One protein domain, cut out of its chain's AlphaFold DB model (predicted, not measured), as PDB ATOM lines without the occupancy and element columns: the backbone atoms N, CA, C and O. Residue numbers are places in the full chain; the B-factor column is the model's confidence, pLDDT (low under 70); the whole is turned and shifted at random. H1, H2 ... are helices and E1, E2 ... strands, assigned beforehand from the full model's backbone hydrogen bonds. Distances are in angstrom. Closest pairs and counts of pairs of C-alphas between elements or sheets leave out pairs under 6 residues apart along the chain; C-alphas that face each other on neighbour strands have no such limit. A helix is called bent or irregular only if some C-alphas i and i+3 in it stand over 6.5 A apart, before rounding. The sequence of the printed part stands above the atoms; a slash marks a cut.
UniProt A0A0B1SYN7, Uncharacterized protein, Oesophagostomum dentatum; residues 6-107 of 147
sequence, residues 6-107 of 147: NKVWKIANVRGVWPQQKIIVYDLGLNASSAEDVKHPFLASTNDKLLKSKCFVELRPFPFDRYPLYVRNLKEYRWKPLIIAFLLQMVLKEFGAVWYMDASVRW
ATOM      1  N   ASN A   6      23.188  14.940  -1.930       49.75
ATOM      2  CA  ASN A   6      22.780  13.879  -1.056       49.75
ATOM      3  C   ASN A   6      21.788  14.250   0.072       49.75
ATOM      4  O   ASN A   6      21.087  13.372   0.558       49.75
ATOM      5  N   LYS A   7      21.709  15.504   0.539       53.41
ATOM      6  CA  LYS A   7      20.885  15.835   1.726       53.41
ATOM      7  C   LYS A   7      19.383  15.950   1.443       53.41
ATOM      8  O   LYS A   7      18.579  15.463   2.233       53.41
ATOM      9  N   VAL A   8      18.995  16.536   0.312       57.59
ATOM     10  CA  VAL A   8      17.577  16.750  -0.036       57.59
ATOM     11  C   VAL A   8      16.885  15.442  -0.425       57.59
ATOM     12  O   VAL A   8      15.728  15.239  -0.049       57.59
ATOM     13  N   TRP A   9      17.584  14.524  -1.111       58.75
ATOM     14  CA  TRP A   9      16.995  13.224  -1.458       58.75
ATOM     15  C   TRP A   9      16.747  12.350  -0.228       58.75
ATOM     16  O   TRP A   9      15.852  11.518  -0.260       58.75
ATOM     17  N   LYS A  10      17.468  12.561   0.881       68.19
ATOM     18  CA  LYS A  10      17.234  11.823   2.135       68.19
ATOM     19  C   LYS A  10      15.914  12.203   2.775       68.19
ATOM     20  O   LYS A  10      15.169  11.332   3.199       68.19
ATOM     21  N   ILE A  11      15.586  13.495   2.771       74.88
ATOM     22  CA  ILE A  11      14.255  13.948   3.181       74.88
ATOM     23  C   ILE A  11      13.208  13.331   2.257       74.88
ATOM     24  O   ILE A  11      12.203  12.843   2.745       74.88
ATOM     25  N   ALA A  12      13.448  13.291   0.942       79.12
ATOM     26  CA  ALA A  12      12.528  12.636   0.012       79.12
ATOM     27  C   ALA A  12      12.369  11.127   0.299       79.12
ATOM     28  O   ALA A  12      11.251  10.626   0.272       79.12
ATOM     29  N   ASN A  13      13.450  10.423   0.645       83.38
ATOM     30  CA  ASN A  13      13.416   9.009   1.023       83.38
ATOM     31  C   ASN A  13      12.586   8.780   2.291       83.38
ATOM     32  O   ASN A  13      11.673   7.962   2.278       83.38
ATOM     33  N   VAL A  14      12.838   9.561   3.344       84.00
ATOM     34  CA  VAL A  14      12.038   9.513   4.573       84.00
ATOM     35  C   VAL A  14      10.577   9.850   4.283       84.00
ATOM     36  O   VAL A  14       9.696   9.194   4.815       84.00
ATOM     37  N   ARG A  15      10.293  10.817   3.404       85.88
ATOM     38  CA  ARG A  15       8.922  11.198   3.026       85.88
ATOM     39  C   ARG A  15       8.191  10.125   2.223       85.88
ATOM     40  O   ARG A  15       6.975  10.044   2.342       85.88
ATOM     41  N   GLY A  16       8.908   9.320   1.440       84.81
ATOM     42  CA  GLY A  16       8.323   8.183   0.727       84.81
ATOM     43  C   GLY A  16       7.791   7.105   1.673       84.81
ATOM     44  O   GLY A  16       6.831   6.425   1.337       84.81
ATOM     45  N   VAL A  17       8.383   6.988   2.864       87.38
ATOM     46  CA  VAL A  17       7.993   6.000   3.879       87.38
ATOM     47  C   VAL A  17       7.087   6.623   4.953       87.38
ATOM     48  O   VAL A  17       6.091   6.029   5.352       87.38
ATOM     49  N   TRP A  18       7.382   7.853   5.388       87.94
ATOM     50  CA  TRP A  18       6.679   8.591   6.444       87.94
ATOM     51  C   TRP A  18       6.337  10.025   6.007       87.94
ATOM     52  O   TRP A  18       7.010  10.991   6.392       87.94
ATOM     53  N   PRO A  19       5.268  10.210   5.217       85.50
ATOM     54  CA  PRO A  19       4.986  11.481   4.553       85.50
ATOM     55  C   PRO A  19       4.683  12.633   5.519       85.50
ATOM     56  O   PRO A  19       5.073  13.767   5.247       85.50
ATOM     57  N   GLN A  20       4.062  12.361   6.669       87.50
ATOM     58  CA  GLN A  20       3.625  13.385   7.632       87.50
ATOM     59  C   GLN A  20       4.528  13.515   8.870       87.50
ATOM     60  O   GLN A  20       4.263  14.332   9.747       87.50
ATOM     61  N   GLN A  21       5.618  12.749   8.958       88.12
ATOM     62  CA  GLN A  21       6.485  12.796  10.133       88.12
ATOM     63  C   GLN A  21       7.222  14.141  10.217       88.12
ATOM     64  O   GLN A  21       7.789  14.615   9.227       88.12
ATOM     65  N   LYS A  22       7.246  14.761  11.401       88.81
ATOM     66  CA  LYS A  22       8.067  15.955  11.639       88.81
ATOM     67  C   LYS A  22       9.550  15.573  11.601       88.81
ATOM     68  O   LYS A  22       9.964  14.643  12.287       88.81
ATOM     69  N   ILE A  23      10.338  16.290  10.802       87.38
ATOM     70  CA  ILE A  23      11.782  16.089  10.642       87.38
ATOM     71  C   ILE A  23      12.490  17.332  11.169       87.38
ATOM     72  O   ILE A  23      12.249  18.431  10.677       87.38
ATOM     73  N   ILE A  24      13.385  17.157  12.138       85.69
ATOM     74  CA  ILE A  24      14.227  18.240  12.653       85.69
ATOM     75  C   ILE A  24      15.627  18.064  12.071       85.69
ATOM     76  O   ILE A  24      16.263  17.027  12.260       85.69
ATOM     77  N   VAL A  25      16.103  19.074  11.351       83.44
ATOM     78  CA  VAL A  25      17.440  19.112  10.762       83.44
ATOM     79  C   VAL A  25      18.281  20.101  11.553       83.44
ATOM     80  O   VAL A  25      17.887  21.251  11.728       83.44
ATOM     81  N   TYR A  26      19.449  19.658  12.011       80.38
ATOM     82  CA  TYR A  26      20.411  20.535  12.667       80.38
ATOM     83  C   TYR A  26      21.400  21.098  11.652       80.38
ATOM     84  O   TYR A  26      22.095  20.339  10.970       80.38
ATOM     85  N   ASP A  27      21.457  22.423  11.557       80.00
ATOM     86  CA  ASP A  27      22.483  23.117  10.794       80.00
ATOM     87  C   ASP A  27      23.792  23.132  11.588       80.00
ATOM     88  O   ASP A  27      23.853  23.604  12.724       80.00
ATOM     89  N   LEU A  28      24.840  22.590  10.970       78.56
ATOM     90  CA  LEU A  28      26.175  22.496  11.545       78.56
ATOM     91  C   LEU A  28      27.102  23.617  11.073       78.56
ATOM     92  O   LEU A  28      28.318  23.493  11.208       78.56
ATOM     93  N   GLY A  29      26.554  24.693  10.508       68.75
ATOM     94  CA  GLY A  29      27.361  25.804  10.022       68.75
ATOM     95  C   GLY A  29      28.291  25.346   8.907       68.75
ATOM     96  O   GLY A  29      29.453  25.749   8.858       68.75
ATOM     97  N   LEU A  30      27.780  24.482   8.021       59.56
ATOM     98  CA  LEU A  30      28.426  24.135   6.757       59.56
ATOM     99  C   LEU A  30      28.364  25.354   5.829       59.56
ATOM    100  O   LEU A  30      27.737  25.333   4.773       59.56
ATOM    101  N   ASN A  31      29.006  26.439   6.251       50.75
ATOM    102  CA  ASN A  31      29.411  27.495   5.354       50.75
ATOM    103  C   ASN A  31      30.380  26.883   4.343       50.75
ATOM    104  O   ASN A  31      31.014  25.861   4.607       50.75
ATOM    105  N   ALA A  32      30.454  27.501   3.171       45.62
ATOM    106  CA  ALA A  32      31.218  27.069   2.009       45.62
ATOM    107  C   ALA A  32      32.752  27.057   2.223       45.62
ATOM    108  O   ALA A  32      33.497  27.475   1.356       45.62
ATOM    109  N   SER A  33      33.254  26.635   3.382       42.56
ATOM    110  CA  SER A  33      34.668  26.565   3.754       42.56
ATOM    111  C   SER A  33      35.325  25.231   3.384       42.56
ATOM    112  O   SER A  33      36.497  25.017   3.691       42.56
ATOM    113  N   SER A  34      34.628  24.347   2.664       41.62
ATOM    114  CA  SER A  34      35.333  23.441   1.760       41.62
ATOM    115  C   SER A  34      35.724  24.272   0.531       41.62
ATOM    116  O   SER A  34      34.881  24.935  -0.067       41.62
ATOM    117  N   ALA A  35      37.008  24.296   0.167       39.84
ATOM    118  CA  ALA A  35      37.522  25.100  -0.950       39.84
ATOM    119  C   ALA A  35      36.828  24.808  -2.305       39.84
ATOM    120  O   ALA A  35      36.985  25.558  -3.265       39.84
ATOM    121  N   GLU A  36      36.030  23.739  -2.383       41.81
ATOM    122  CA  GLU A  36      35.206  23.382  -3.536       41.81
ATOM    123  C   GLU A  36      33.818  24.058  -3.518       41.81
ATOM    124  O   GLU A  36      33.283  24.366  -4.584       41.81
ATOM    125  N   ASP A  37      33.261  24.365  -2.340       38.78
ATOM    126  CA  ASP A  37      31.965  25.044  -2.184       38.78
ATOM    127  C   ASP A  37      32.073  26.575  -2.337       38.78
ATOM    128  O   ASP A  37      31.093  27.228  -2.702       38.78
ATOM    129  N   VAL A  38      33.268  27.159  -2.149       35.91
ATOM    130  CA  VAL A  38      33.547  28.593  -2.410       35.91
ATOM    131  C   VAL A  38      33.256  28.972  -3.871       35.91
ATOM    132  O   VAL A  38      32.954  30.127  -4.166       35.91
ATOM    133  N   LYS A  39      33.266  28.004  -4.800       35.31
ATOM    134  CA  LYS A  39      32.920  28.239  -6.212       35.31
ATOM    135  C   LYS A  39      31.426  28.500  -6.452       35.31
ATOM    136  O   LYS A  39      31.076  28.966  -7.532       35.31
ATOM    137  N   HIS A  40      30.548  28.255  -5.474       38.31
ATOM    138  CA  HIS A  40      29.122  28.582  -5.577       38.31
ATOM    139  C   HIS A  40      28.577  29.225  -4.286       38.31
ATOM    140  O   HIS A  40      27.840  28.583  -3.533       38.31
ATOM    141  N   PRO A  41      28.827  30.532  -4.064       39.22
ATOM    142  CA  PRO A  41      28.272  31.301  -2.937       39.22
ATOM    143  C   PRO A  41      26.736  31.255  -2.849       39.22
ATOM    144  O   PRO A  41      26.145  31.459  -1.791       39.22
ATOM    145  N   PHE A  42      26.071  30.937  -3.960       38.66
ATOM    146  CA  PHE A  42      24.619  30.833  -4.060       38.66
ATOM    147  C   PHE A  42      24.034  29.555  -3.417       38.66
ATOM    148  O   PHE A  42      22.835  29.510  -3.139       38.66
ATOM    149  N   LEU A  43      24.851  28.520  -3.152       37.97
ATOM    150  CA  LEU A  43      24.385  27.177  -2.758       37.97
ATOM    151  C   LEU A  43      24.127  27.005  -1.246       37.97
ATOM    152  O   LEU A  43      23.260  26.224  -0.850       37.97
ATOM    153  N   ALA A  44      24.840  27.747  -0.391       42.47
ATOM    154  CA  ALA A  44      24.614  27.718   1.059       42.47
ATOM    155  C   ALA A  44      23.271  28.381   1.430       42.47
ATOM    156  O   ALA A  44      22.494  27.836   2.205       42.47
ATOM    157  N   SER A  45      22.939  29.504   0.780       46.88
ATOM    158  CA  SER A  45      21.689  30.251   1.000       46.88
ATOM    159  C   SER A  45      20.445  29.556   0.417       46.88
ATOM    160  O   SER A  45      19.345  29.670   0.964       46.88
ATOM    161  N   THR A  46      20.587  28.811  -0.686       52.16
ATOM    162  CA  THR A  46      19.457  28.124  -1.338       52.16
ATOM    163  C   THR A  46      19.003  26.880  -0.584       52.16
ATOM    164  O   THR A  46      17.802  26.635  -0.536       52.16
ATOM    165  N   ASN A  47      19.904  26.122   0.047       58.62
ATOM    166  CA  ASN A  47      19.519  24.926   0.806       58.62
ATOM    167  C   ASN A  47      18.687  25.263   2.046       58.62
ATOM    168  O   ASN A  47      17.689  24.596   2.307       58.62
ATOM    169  N   ASP A  48      19.029  26.339   2.751       62.84
ATOM    170  CA  ASP A  48      18.234  26.851   3.866       62.84
ATOM    171  C   ASP A  48      16.819  27.223   3.432       62.84
ATOM    172  O   ASP A  48      15.843  26.827   4.067       62.84
ATOM    173  N   LYS A  49      16.697  27.937   2.308       65.50
ATOM    174  CA  LYS A  49      15.400  28.304   1.725       65.50
ATOM    175  C   LYS A  49      14.617  27.072   1.258       65.50
ATOM    176  O   LYS A  49      13.420  26.995   1.506       65.50
ATOM    177  N   LEU A  50      15.290  26.098   0.642       69.00
ATOM    178  CA  LEU A  50      14.707  24.835   0.169       69.00
ATOM    179  C   LEU A  50      14.260  23.914   1.307       69.00
ATOM    180  O   LEU A  50      13.323  23.144   1.130       69.00
ATOM    181  N   LEU A  51      14.944  23.930   2.450       71.19
ATOM    182  CA  LEU A  51      14.549  23.152   3.623       71.19
ATOM    183  C   LEU A  51      13.412  23.840   4.374       71.19
ATOM    184  O   LEU A  51      12.451  23.172   4.742       71.19
ATOM    185  N   LYS A  52      13.487  25.167   4.536       72.62
ATOM    186  CA  LYS A  52      12.436  25.975   5.171       72.62
ATOM    187  C   LYS A  52      11.126  25.967   4.378       72.62
ATOM    188  O   LYS A  52      10.069  26.104   4.978       72.62
ATOM    189  N   SER A  53      11.175  25.778   3.057       77.19
ATOM    190  CA  SER A  53       9.972  25.671   2.223       77.19
ATOM    191  C   SER A  53       9.304  24.291   2.253       77.19
ATOM    192  O   SER A  53       8.228  24.128   1.679       77.19
ATOM    193  N   LYS A  54       9.900  23.283   2.907       78.75
ATOM    194  CA  LYS A  54       9.314  21.938   2.998       78.75
ATOM    195  C   LYS A  54       8.409  21.799   4.215       78.75
ATOM    196  O   LYS A  54       8.814  22.052   5.346       78.75
ATOM    197  N   CYS A  55       7.205  21.275   3.992       82.81
ATOM    198  CA  CYS A  55       6.271  20.942   5.064       82.81
ATOM    199  C   CYS A  55       6.882  19.946   6.061       82.81
ATOM    200  O   CYS A  55       7.610  19.024   5.677       82.81
ATOM    201  N   PHE A  56       6.541  20.118   7.342       86.62
ATOM    202  CA  PHE A  56       6.979  19.265   8.452       86.62
ATOM    203  C   PHE A  56       8.508  19.104   8.556       86.62
ATOM    204  O   PHE A  56       8.979  18.090   9.077       86.62
ATOM    205  N   VAL A  57       9.286  20.056   8.032       86.50
ATOM    206  CA  VAL A  57      10.737  20.137   8.215       86.50
ATOM    207  C   VAL A  57      11.044  21.376   9.043       86.50
ATOM    208  O   VAL A  57      10.614  22.475   8.713       86.50
ATOM    209  N   GLU A  58      11.794  21.195  10.122       85.12
ATOM    210  CA  GLU A  58      12.250  22.277  10.984       85.12
ATOM    211  C   GLU A  58      13.776  22.330  10.958       85.12
ATOM    212  O   GLU A  58      14.439  21.333  11.241       85.12
ATOM    213  N   LEU A  59      14.336  23.486  10.609       82.06
ATOM    214  CA  LEU A  59      15.778  23.714  10.631       82.06
ATOM    215  C   LEU A  59      16.157  24.416  11.941       82.06
ATOM    216  O   LEU A  59      15.658  25.507  12.213       82.06
ATOM    217  N   ARG A  60      17.044  23.811  12.734       82.94
ATOM    218  CA  ARG A  60      17.559  24.375  13.993       82.94
ATOM    219  C   ARG A  60      19.080  24.559  13.909       82.94
ATOM    220  O   ARG A  60      19.760  23.638  13.462       82.94
ATOM    221  N   PRO A  61      19.654  25.691  14.347       81.31
ATOM    222  CA  PRO A  61      21.106  25.838  14.412       81.31
ATOM    223  C   PRO A  61      21.694  24.972  15.536       81.31
ATOM    224  O   PRO A  61      21.110  24.859  16.618       81.31
ATOM    225  N   PHE A  62      22.862  24.371  15.309       83.94
ATOM    226  CA  PHE A  62      23.615  23.700  16.367       83.94
ATOM    227  C   PHE A  62      24.458  24.720  17.156       83.94
ATOM    228  O   PHE A  62      25.237  25.461  16.551       83.94
ATOM    229  N   PRO A  63      24.349  24.775  18.498       85.50
ATOM    230  CA  PRO A  63      24.987  25.819  19.299       85.50
ATOM    231  C   PRO A  63      26.473  25.521  19.550       85.50
ATOM    232  O   PRO A  63      26.869  25.198  20.670       85.50
ATOM    233  N   PHE A  64      27.316  25.639  18.519       83.75
ATOM    234  CA  PHE A  64      28.766  25.425  18.642       83.75
ATOM    235  C   PHE A  64      29.442  26.341  19.660       83.75
ATOM    236  O   PHE A  64      30.488  25.978  20.185       83.75
ATOM    237  N   ASP A  65      28.860  27.503  19.960       87.12
ATOM    238  CA  ASP A  65      29.406  28.456  20.933       87.12
ATOM    239  C   ASP A  65      29.434  27.901  22.365       87.12
ATOM    240  O   ASP A  65      30.168  28.403  23.208       87.12
ATOM    241  N   ARG A  66      28.669  26.836  22.645       88.69
ATOM    242  CA  ARG A  66      28.643  26.166  23.956       88.69
ATOM    243  C   ARG A  66      29.717  25.092  24.118       88.69
ATOM    244  O   ARG A  66      29.810  24.490  25.184       88.69
ATOM    245  N   TYR A  67      30.482  24.814  23.069       87.38
ATOM    246  CA  TYR A  67      31.457  23.733  23.043       87.38
ATOM    247  C   TYR A  67      32.852  24.264  22.702       87.38
ATOM    248  O   TYR A  67      32.978  25.299  22.043       87.38
ATOM    249  N   PRO A  68      33.917  23.551  23.103       90.94
ATOM    250  CA  PRO A  68      35.275  23.921  22.728       90.94
ATOM    251  C   PRO A  68      35.449  24.054  21.210       90.94
ATOM    252  O   PRO A  68      34.857  23.296  20.440       90.94
ATOM    253  N   LEU A  69      36.313  24.978  20.778       85.31
ATOM    254  CA  LEU A  69      36.499  25.326  19.361       85.31
ATOM    255  C   LEU A  69      36.791  24.118  18.462       85.31
ATOM    256  O   LEU A  69      36.300  24.062  17.336       85.31
ATOM    257  N   TYR A  70      37.520  23.120  18.968       85.12
ATOM    258  CA  TYR A  70      37.845  21.908  18.215       85.12
ATOM    259  C   TYR A  70      36.606  21.088  17.805       85.12
ATOM    260  O   TYR A  70      36.660  20.347  16.829       85.12
ATOM    261  N   VAL A  71      35.461  21.239  18.483       85.94
ATOM    262  CA  VAL A  71      34.201  20.563  18.116       85.94
ATOM    263  C   VAL A  71      33.664  21.052  16.767       85.94
ATOM    264  O   VAL A  71      32.978  20.302  16.070       85.94
ATOM    265  N   ARG A  72      34.015  22.277  16.356       84.06
ATOM    266  CA  ARG A  72      33.662  22.821  15.036       84.06
ATOM    267  C   ARG A  72      34.370  22.095  13.893       84.06
ATOM    268  O   ARG A  72      33.939  22.218  12.749       84.06
ATOM    269  N   ASN A  73      35.428  21.323  14.168       84.38
ATOM    270  CA  ASN A  73      36.072  20.505  13.149       84.38
ATOM    271  C   ASN A  73      35.181  19.309  12.775       84.38
ATOM    272  O   ASN A  73      35.249  18.227  13.362       84.38
ATOM    273  N   LEU A  74      34.344  19.498  11.752       82.31
ATOM    274  CA  LEU A  74      33.372  18.491  11.328       82.31
ATOM    275  C   LEU A  74      34.014  17.186  10.832       82.31
ATOM    276  O   LEU A  74      33.344  16.151  10.874       82.31
ATOM    277  N   LYS A  75      35.289  17.219  10.407       82.69
ATOM    278  CA  LYS A  75      36.047  16.047   9.928       82.69
ATOM    279  C   LYS A  75      36.392  15.056  11.037       82.69
ATOM    280  O   LYS A  75      36.614  13.888  10.753       82.69
ATOM    281  N   GLU A  76      36.414  15.505  12.289       85.69
ATOM    282  CA  GLU A  76      36.686  14.636  13.436       85.69
ATOM    283  C   GLU A  76      35.422  13.948  13.966       85.69
ATOM    284  O   GLU A  76      35.495  13.161  14.903       85.69
ATOM    285  N   TYR A  77      34.247  14.260  13.403       84.31
ATOM    286  CA  TYR A  77      32.948  13.671  13.760       84.31
ATOM    287  C   TYR A  77      32.546  13.769  15.248       84.31
ATOM    288  O   TYR A  77      31.498  13.250  15.631       84.31
ATOM    289  N   ARG A  78      33.306  14.489  16.085       85.88
ATOM    290  CA  ARG A  78      33.069  14.646  17.535       85.88
ATOM    291  C   ARG A  78      31.723  15.284  17.871       85.88
ATOM    292  O   ARG A  78      31.170  15.049  18.939       85.88
ATOM    293  N   TRP A  79      31.180  16.069  16.949       85.38
ATOM    294  CA  TRP A  79      29.860  16.679  17.070       85.38
ATOM    295  C   TRP A  79      28.718  15.650  17.040       85.38
ATOM    296  O   TRP A  79      27.637  15.948  17.539       85.38
ATOM    297  N   LYS A  80      28.918  14.438  16.492       85.62
ATOM    298  CA  LYS A  80      27.847  13.435  16.346       85.62
ATOM    299  C   LYS A  80      27.259  13.002  17.701       85.62
ATOM    300  O   LYS A  80      26.054  13.184  17.884       85.62
ATOM    301  N   PRO A  81      28.057  12.515  18.679       87.69
ATOM    302  CA  PRO A  81      27.553  12.246  20.027       87.69
ATOM    303  C   PRO A  81      26.923  13.471  20.699       87.69
ATOM    304  O   PRO A  81      25.926  13.336  21.403       87.69
ATOM    305  N   LEU A  82      27.462  14.671  20.456       88.81
ATOM    306  CA  LEU A  82      26.949  15.909  21.050       88.81
ATOM    307  C   LEU A  82      25.573  16.293  20.510       88.81
ATOM    308  O   LEU A  82      24.732  16.734  21.287       88.81
ATOM    309  N   ILE A  83      25.303  16.085  19.217       83.75
ATOM    310  CA  ILE A  83      23.950  16.247  18.672       83.75
ATOM    311  C   ILE A  83      22.992  15.294  19.371       83.75
ATOM    312  O   ILE A  83      21.919  15.730  19.761       83.75
ATOM    313  N   ILE A  84      23.362  14.026  19.562       83.44
ATOM    314  CA  ILE A  84      22.493  13.062  20.247       83.44
ATOM    315  C   ILE A  84      22.240  13.518  21.687       83.44
ATOM    316  O   ILE A  84      21.090  13.600  22.094       83.44
ATOM    317  N   ALA A  85      23.276  13.890  22.441       85.94
ATOM    318  CA  ALA A  85      23.127  14.391  23.809       85.94
ATOM    319  C   ALA A  85      22.254  15.658  23.882       85.94
ATOM    320  O   ALA A  85      21.387  15.785  24.745       85.94
ATOM    321  N   PHE A  86      22.445  16.585  22.945       83.19
ATOM    322  CA  PHE A  86      21.657  17.807  22.850       83.19
ATOM    323  C   PHE A  86      20.192  17.527  22.473       83.19
ATOM    324  O   PHE A  86      19.276  18.050  23.109       83.19
ATOM    325  N   LEU A  87      19.962  16.649  21.490       77.44
ATOM    326  CA  LEU A  87      18.646  16.128  21.113       77.44
ATOM    327  C   LEU A  87      17.958  15.453  22.301       77.44
ATOM    328  O   LEU A  87      16.785  15.709  22.547       77.44
ATOM    329  N   LEU A  88      18.679  14.630  23.063       73.88
ATOM    330  CA  LEU A  88      18.151  13.969  24.254       73.88
ATOM    331  C   LEU A  88      17.646  14.998  25.273       73.88
ATOM    332  O   LEU A  88      16.588  14.807  25.857       73.88
ATOM    333  N   GLN A  89      18.347  16.116  25.461       77.88
ATOM    334  CA  GLN A  89      17.904  17.136  26.410       77.88
ATOM    335  C   GLN A  89      16.742  17.994  25.903       77.88
ATOM    336  O   GLN A  89      15.878  18.352  26.699       77.88
ATOM    337  N   MET A  90      16.724  18.361  24.619       77.25
ATOM    338  CA  MET A  90      15.691  19.253  24.077       77.25
ATOM    339  C   MET A  90      14.491  18.487  23.523       77.25
ATOM    340  O   MET A  90      13.352  18.731  23.905       77.25
ATOM    341  N   VAL A  91      14.752  17.547  22.622       73.12
ATOM    342  CA  VAL A  91      13.740  16.884  21.799       73.12
ATOM    343  C   VAL A  91      13.033  15.780  22.576       73.12
ATOM    344  O   VAL A  91      11.830  15.631  22.415       73.12
ATOM    345  N   LEU A  92      13.697  15.053  23.485       78.00
ATOM    346  CA  LEU A  92      12.946  14.109  24.330       78.00
ATOM    347  C   LEU A  92      12.013  14.814  25.313       78.00
ATOM    348  O   LEU A  92      10.947  14.283  25.602       78.00
ATOM    349  N   LYS A  93      12.373  16.005  25.805       82.38
ATOM    350  CA  LYS A  93      11.460  16.790  26.647       82.38
ATOM    351  C   LYS A  93      10.236  17.268  25.862       82.38
ATOM    352  O   LYS A  93       9.154  17.329  26.427       82.38
ATOM    353  N   GLU A  94      10.411  17.581  24.578       83.06
ATOM    354  CA  GLU A  94       9.346  18.067  23.689       83.06
ATOM    355  C   GLU A  94       8.461  16.927  23.139       83.06
ATOM    356  O   GLU A  94       7.248  17.082  23.057       83.06
ATOM    357  N   PHE A  95       9.041  15.772  22.781       82.94
ATOM    358  CA  PHE A  95       8.355  14.707  22.026       82.94
ATOM    359  C   PHE A  95       8.288  13.343  22.734       82.94
ATOM    360  O   PHE A  95       7.680  12.414  22.207       82.94
ATOM    361  N   GLY A  96       8.931  13.173  23.892       83.19
ATOM    362  CA  GLY A  96       8.980  11.913  24.652       83.19
ATOM    363  C   GLY A  96       9.876  10.822  24.048       83.19
ATOM    364  O   GLY A  96      10.542  10.099  24.787       83.19
ATOM    365  N   ALA A  97       9.949  10.720  22.718       83.88
ATOM    366  CA  ALA A  97      10.830   9.812  21.987       83.88
ATOM    367  C   ALA A  97      11.229  10.403  20.625       83.88
ATOM    368  O   ALA A  97      10.457  11.123  19.992       83.88
ATOM    369  N   VAL A  98      12.435  10.081  20.149       86.50
ATOM    370  CA  VAL A  98      12.938  10.533  18.843       86.50
ATOM    371  C   VAL A  98      13.738   9.436  18.152       86.50
ATOM    372  O   VAL A  98      14.513   8.719  18.781       86.50
ATOM    373  N   TRP A  99      13.586   9.351  16.833       87.06
ATOM    374  CA  TRP A  99      14.469   8.570  15.982       87.06
ATOM    375  C   TRP A  99      15.643   9.433  15.520       87.06
ATOM    376  O   TRP A  99      15.461  10.386  14.762       87.06
ATOM    377  N   TYR A 100      16.851   9.099  15.970       85.94
ATOM    378  CA  TYR A 100      18.080   9.683  15.436       85.94
ATOM    379  C   TYR A 100      18.604   8.829  14.285       85.94
ATOM    380  O   TYR A 100      18.687   7.607  14.399       85.94
ATOM    381  N   MET A 101      18.974   9.467  13.177       82.69
ATOM    382  CA  MET A 101      19.484   8.779  11.995       82.69
ATOM    383  C   MET A 101      20.624   9.590  11.394       82.69
ATOM    384  O   MET A 101      20.501  10.804  11.212       82.69
ATOM    385  N   ASP A 102      21.733   8.923  11.064       79.56
ATOM    386  CA  ASP A 102      22.776   9.564  10.270       79.56
ATOM    387  C   ASP A 102      22.230   9.842   8.869       79.56
ATOM    388  O   ASP A 102      21.408   9.100   8.328       79.56
ATOM    389  N   ALA A 103      22.741  10.891   8.237       74.06
ATOM    390  CA  ALA A 103      22.346  11.220   6.887       74.06
ATOM    391  C   ALA A 103      22.659  10.049   5.933       74.06
ATOM    392  O   ALA A 103      22.040   9.929   4.893       74.06
ATOM    393  N   SER A 104      23.643   9.195   6.192       78.25
ATOM    394  CA  SER A 104      23.953   8.056   5.312       78.25
ATOM    395  C   SER A 104      22.841   6.995   5.219       78.25
ATOM    396  O   SER A 104      22.848   6.227   4.259       78.25
ATOM    397  N   VAL A 105      21.881   6.967   6.149       82.19
ATOM    398  CA  VAL A 105      20.840   5.930   6.229       82.19
ATOM    399  C   VAL A 105      19.751   6.128   5.165       82.19
ATOM    400  O   VAL A 105      19.347   7.254   4.869       82.19
ATOM    401  N   ARG A 106      19.269   5.017   4.593       82.06
ATOM    402  CA  ARG A 106      18.134   4.957   3.657       82.06
ATOM    403  C   ARG A 106      17.089   3.986   4.174       82.06
ATOM    404  O   ARG A 106      17.433   2.856   4.503       82.06
ATOM    405  N   TRP A 107      15.831   4.404   4.167       80.81
ATOM    406  CA  TRP A 107      14.698   3.533   4.451       80.81
ATOM    407  C   TRP A 107      14.155   2.939   3.160       80.81
ATOM    408  O   TRP A 107      13.984   3.650   2.168       80.81
TER     409      TRP A 107
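What this domain is: This is residues 6 to 107 of the 147 residues of an uncharacterized protein of Oesophagostomum dentatum (UniProt A0A0B1SYN7). Two short parallel strands, E1 and E2, lie side by side in the middle, with H1 and H2, two roughly aligned helices, to one side of them and the long helix H4 to the other. The short helix H3 lies at one end of the longest axis, and residues 33 to 39 stick out toward that same end. The printed part has 102 residues with four named helices and two named strands, in the order H1, E1, H2, E2, H3, H4; the sheet has the order E1, E2, parallel, and the class is mostly helix. It is compact, with a radius of gyration of the C-alphas of 14.5 A, and spans 37 by 29 by 21 A.

Where its parts are: H1, residues 6 to 17, begins at C-alpha 6 at (22.780, 13.879, -1.056) and is 17.5 A long from first to last C-alpha. E1, residues 23 to 27, measures 12.8 A. H2, residues 42 to 52, measures 16.0 A. E2, residues 57 to 61, measures 13.4 A and begins at C-alpha 57 at (10.737, 20.137, 8.215). H3, residues 69 to 72, measures 5.7 A. H4, residues 79 to 95, measures 22.2 A and ends at C-alpha 95 at (8.355, 14.707, 22.026). H4 has a kink of 36 degrees near residue 89; it is neither bent nor irregular, but only just: C-alphas 89 and 92 are 6.2 A apart.

How they stand to each other: E1 and E2 are parallel neighbours at 27 degrees. C-alphas 25 and 59 face each other at 4.9 A; N 25 and O 58, and N 27 and O 60, are within hydrogen-bond range, both at 2.8 A. E1, H2 and E2 make a strand-helix-strand unit, two parallel neighbour strands with a helix between them along the chain, with a right-handed crossover. The closest C-alphas of H2 and E2 are those of Leu 51 and Val 57, 6.7 A apart. H1 and H2 are close but not clearly touching, with Val 8 and Leu 51 closest, their C-alphas 8.0 A apart; they run the same way at a shallow tilt of 18 degrees. H3 and H4 are close but not clearly touching, with the C-alphas of Val 71 and Trp 79 closest at 5.9 A. E1 and H4 are only just apart, 8.2 A at the closest. Among other pairs, H1 and H4 are apart, and so are H2 and H4. The O i to N i+4 pairs within hydrogen-bond range number 6 of 8 in H1, 6 of 7 in H2 and 11 of 13 in H4; H3 is too short for such a pair.

The domain as a whole: The two C-alphas farthest apart, those of Lys 39 and Gly 96, are 42.3 A apart. The printed part has no cut. The link from E1 to H2, residues 28 to 41, is long, and within it residues 33 to 39 stand free. Residues 96 to 107, after H4, hold no named element. The mean pLDDT of the printed part is 74.2, and it is under 70 at residues 6 to 10 and 29 to 50.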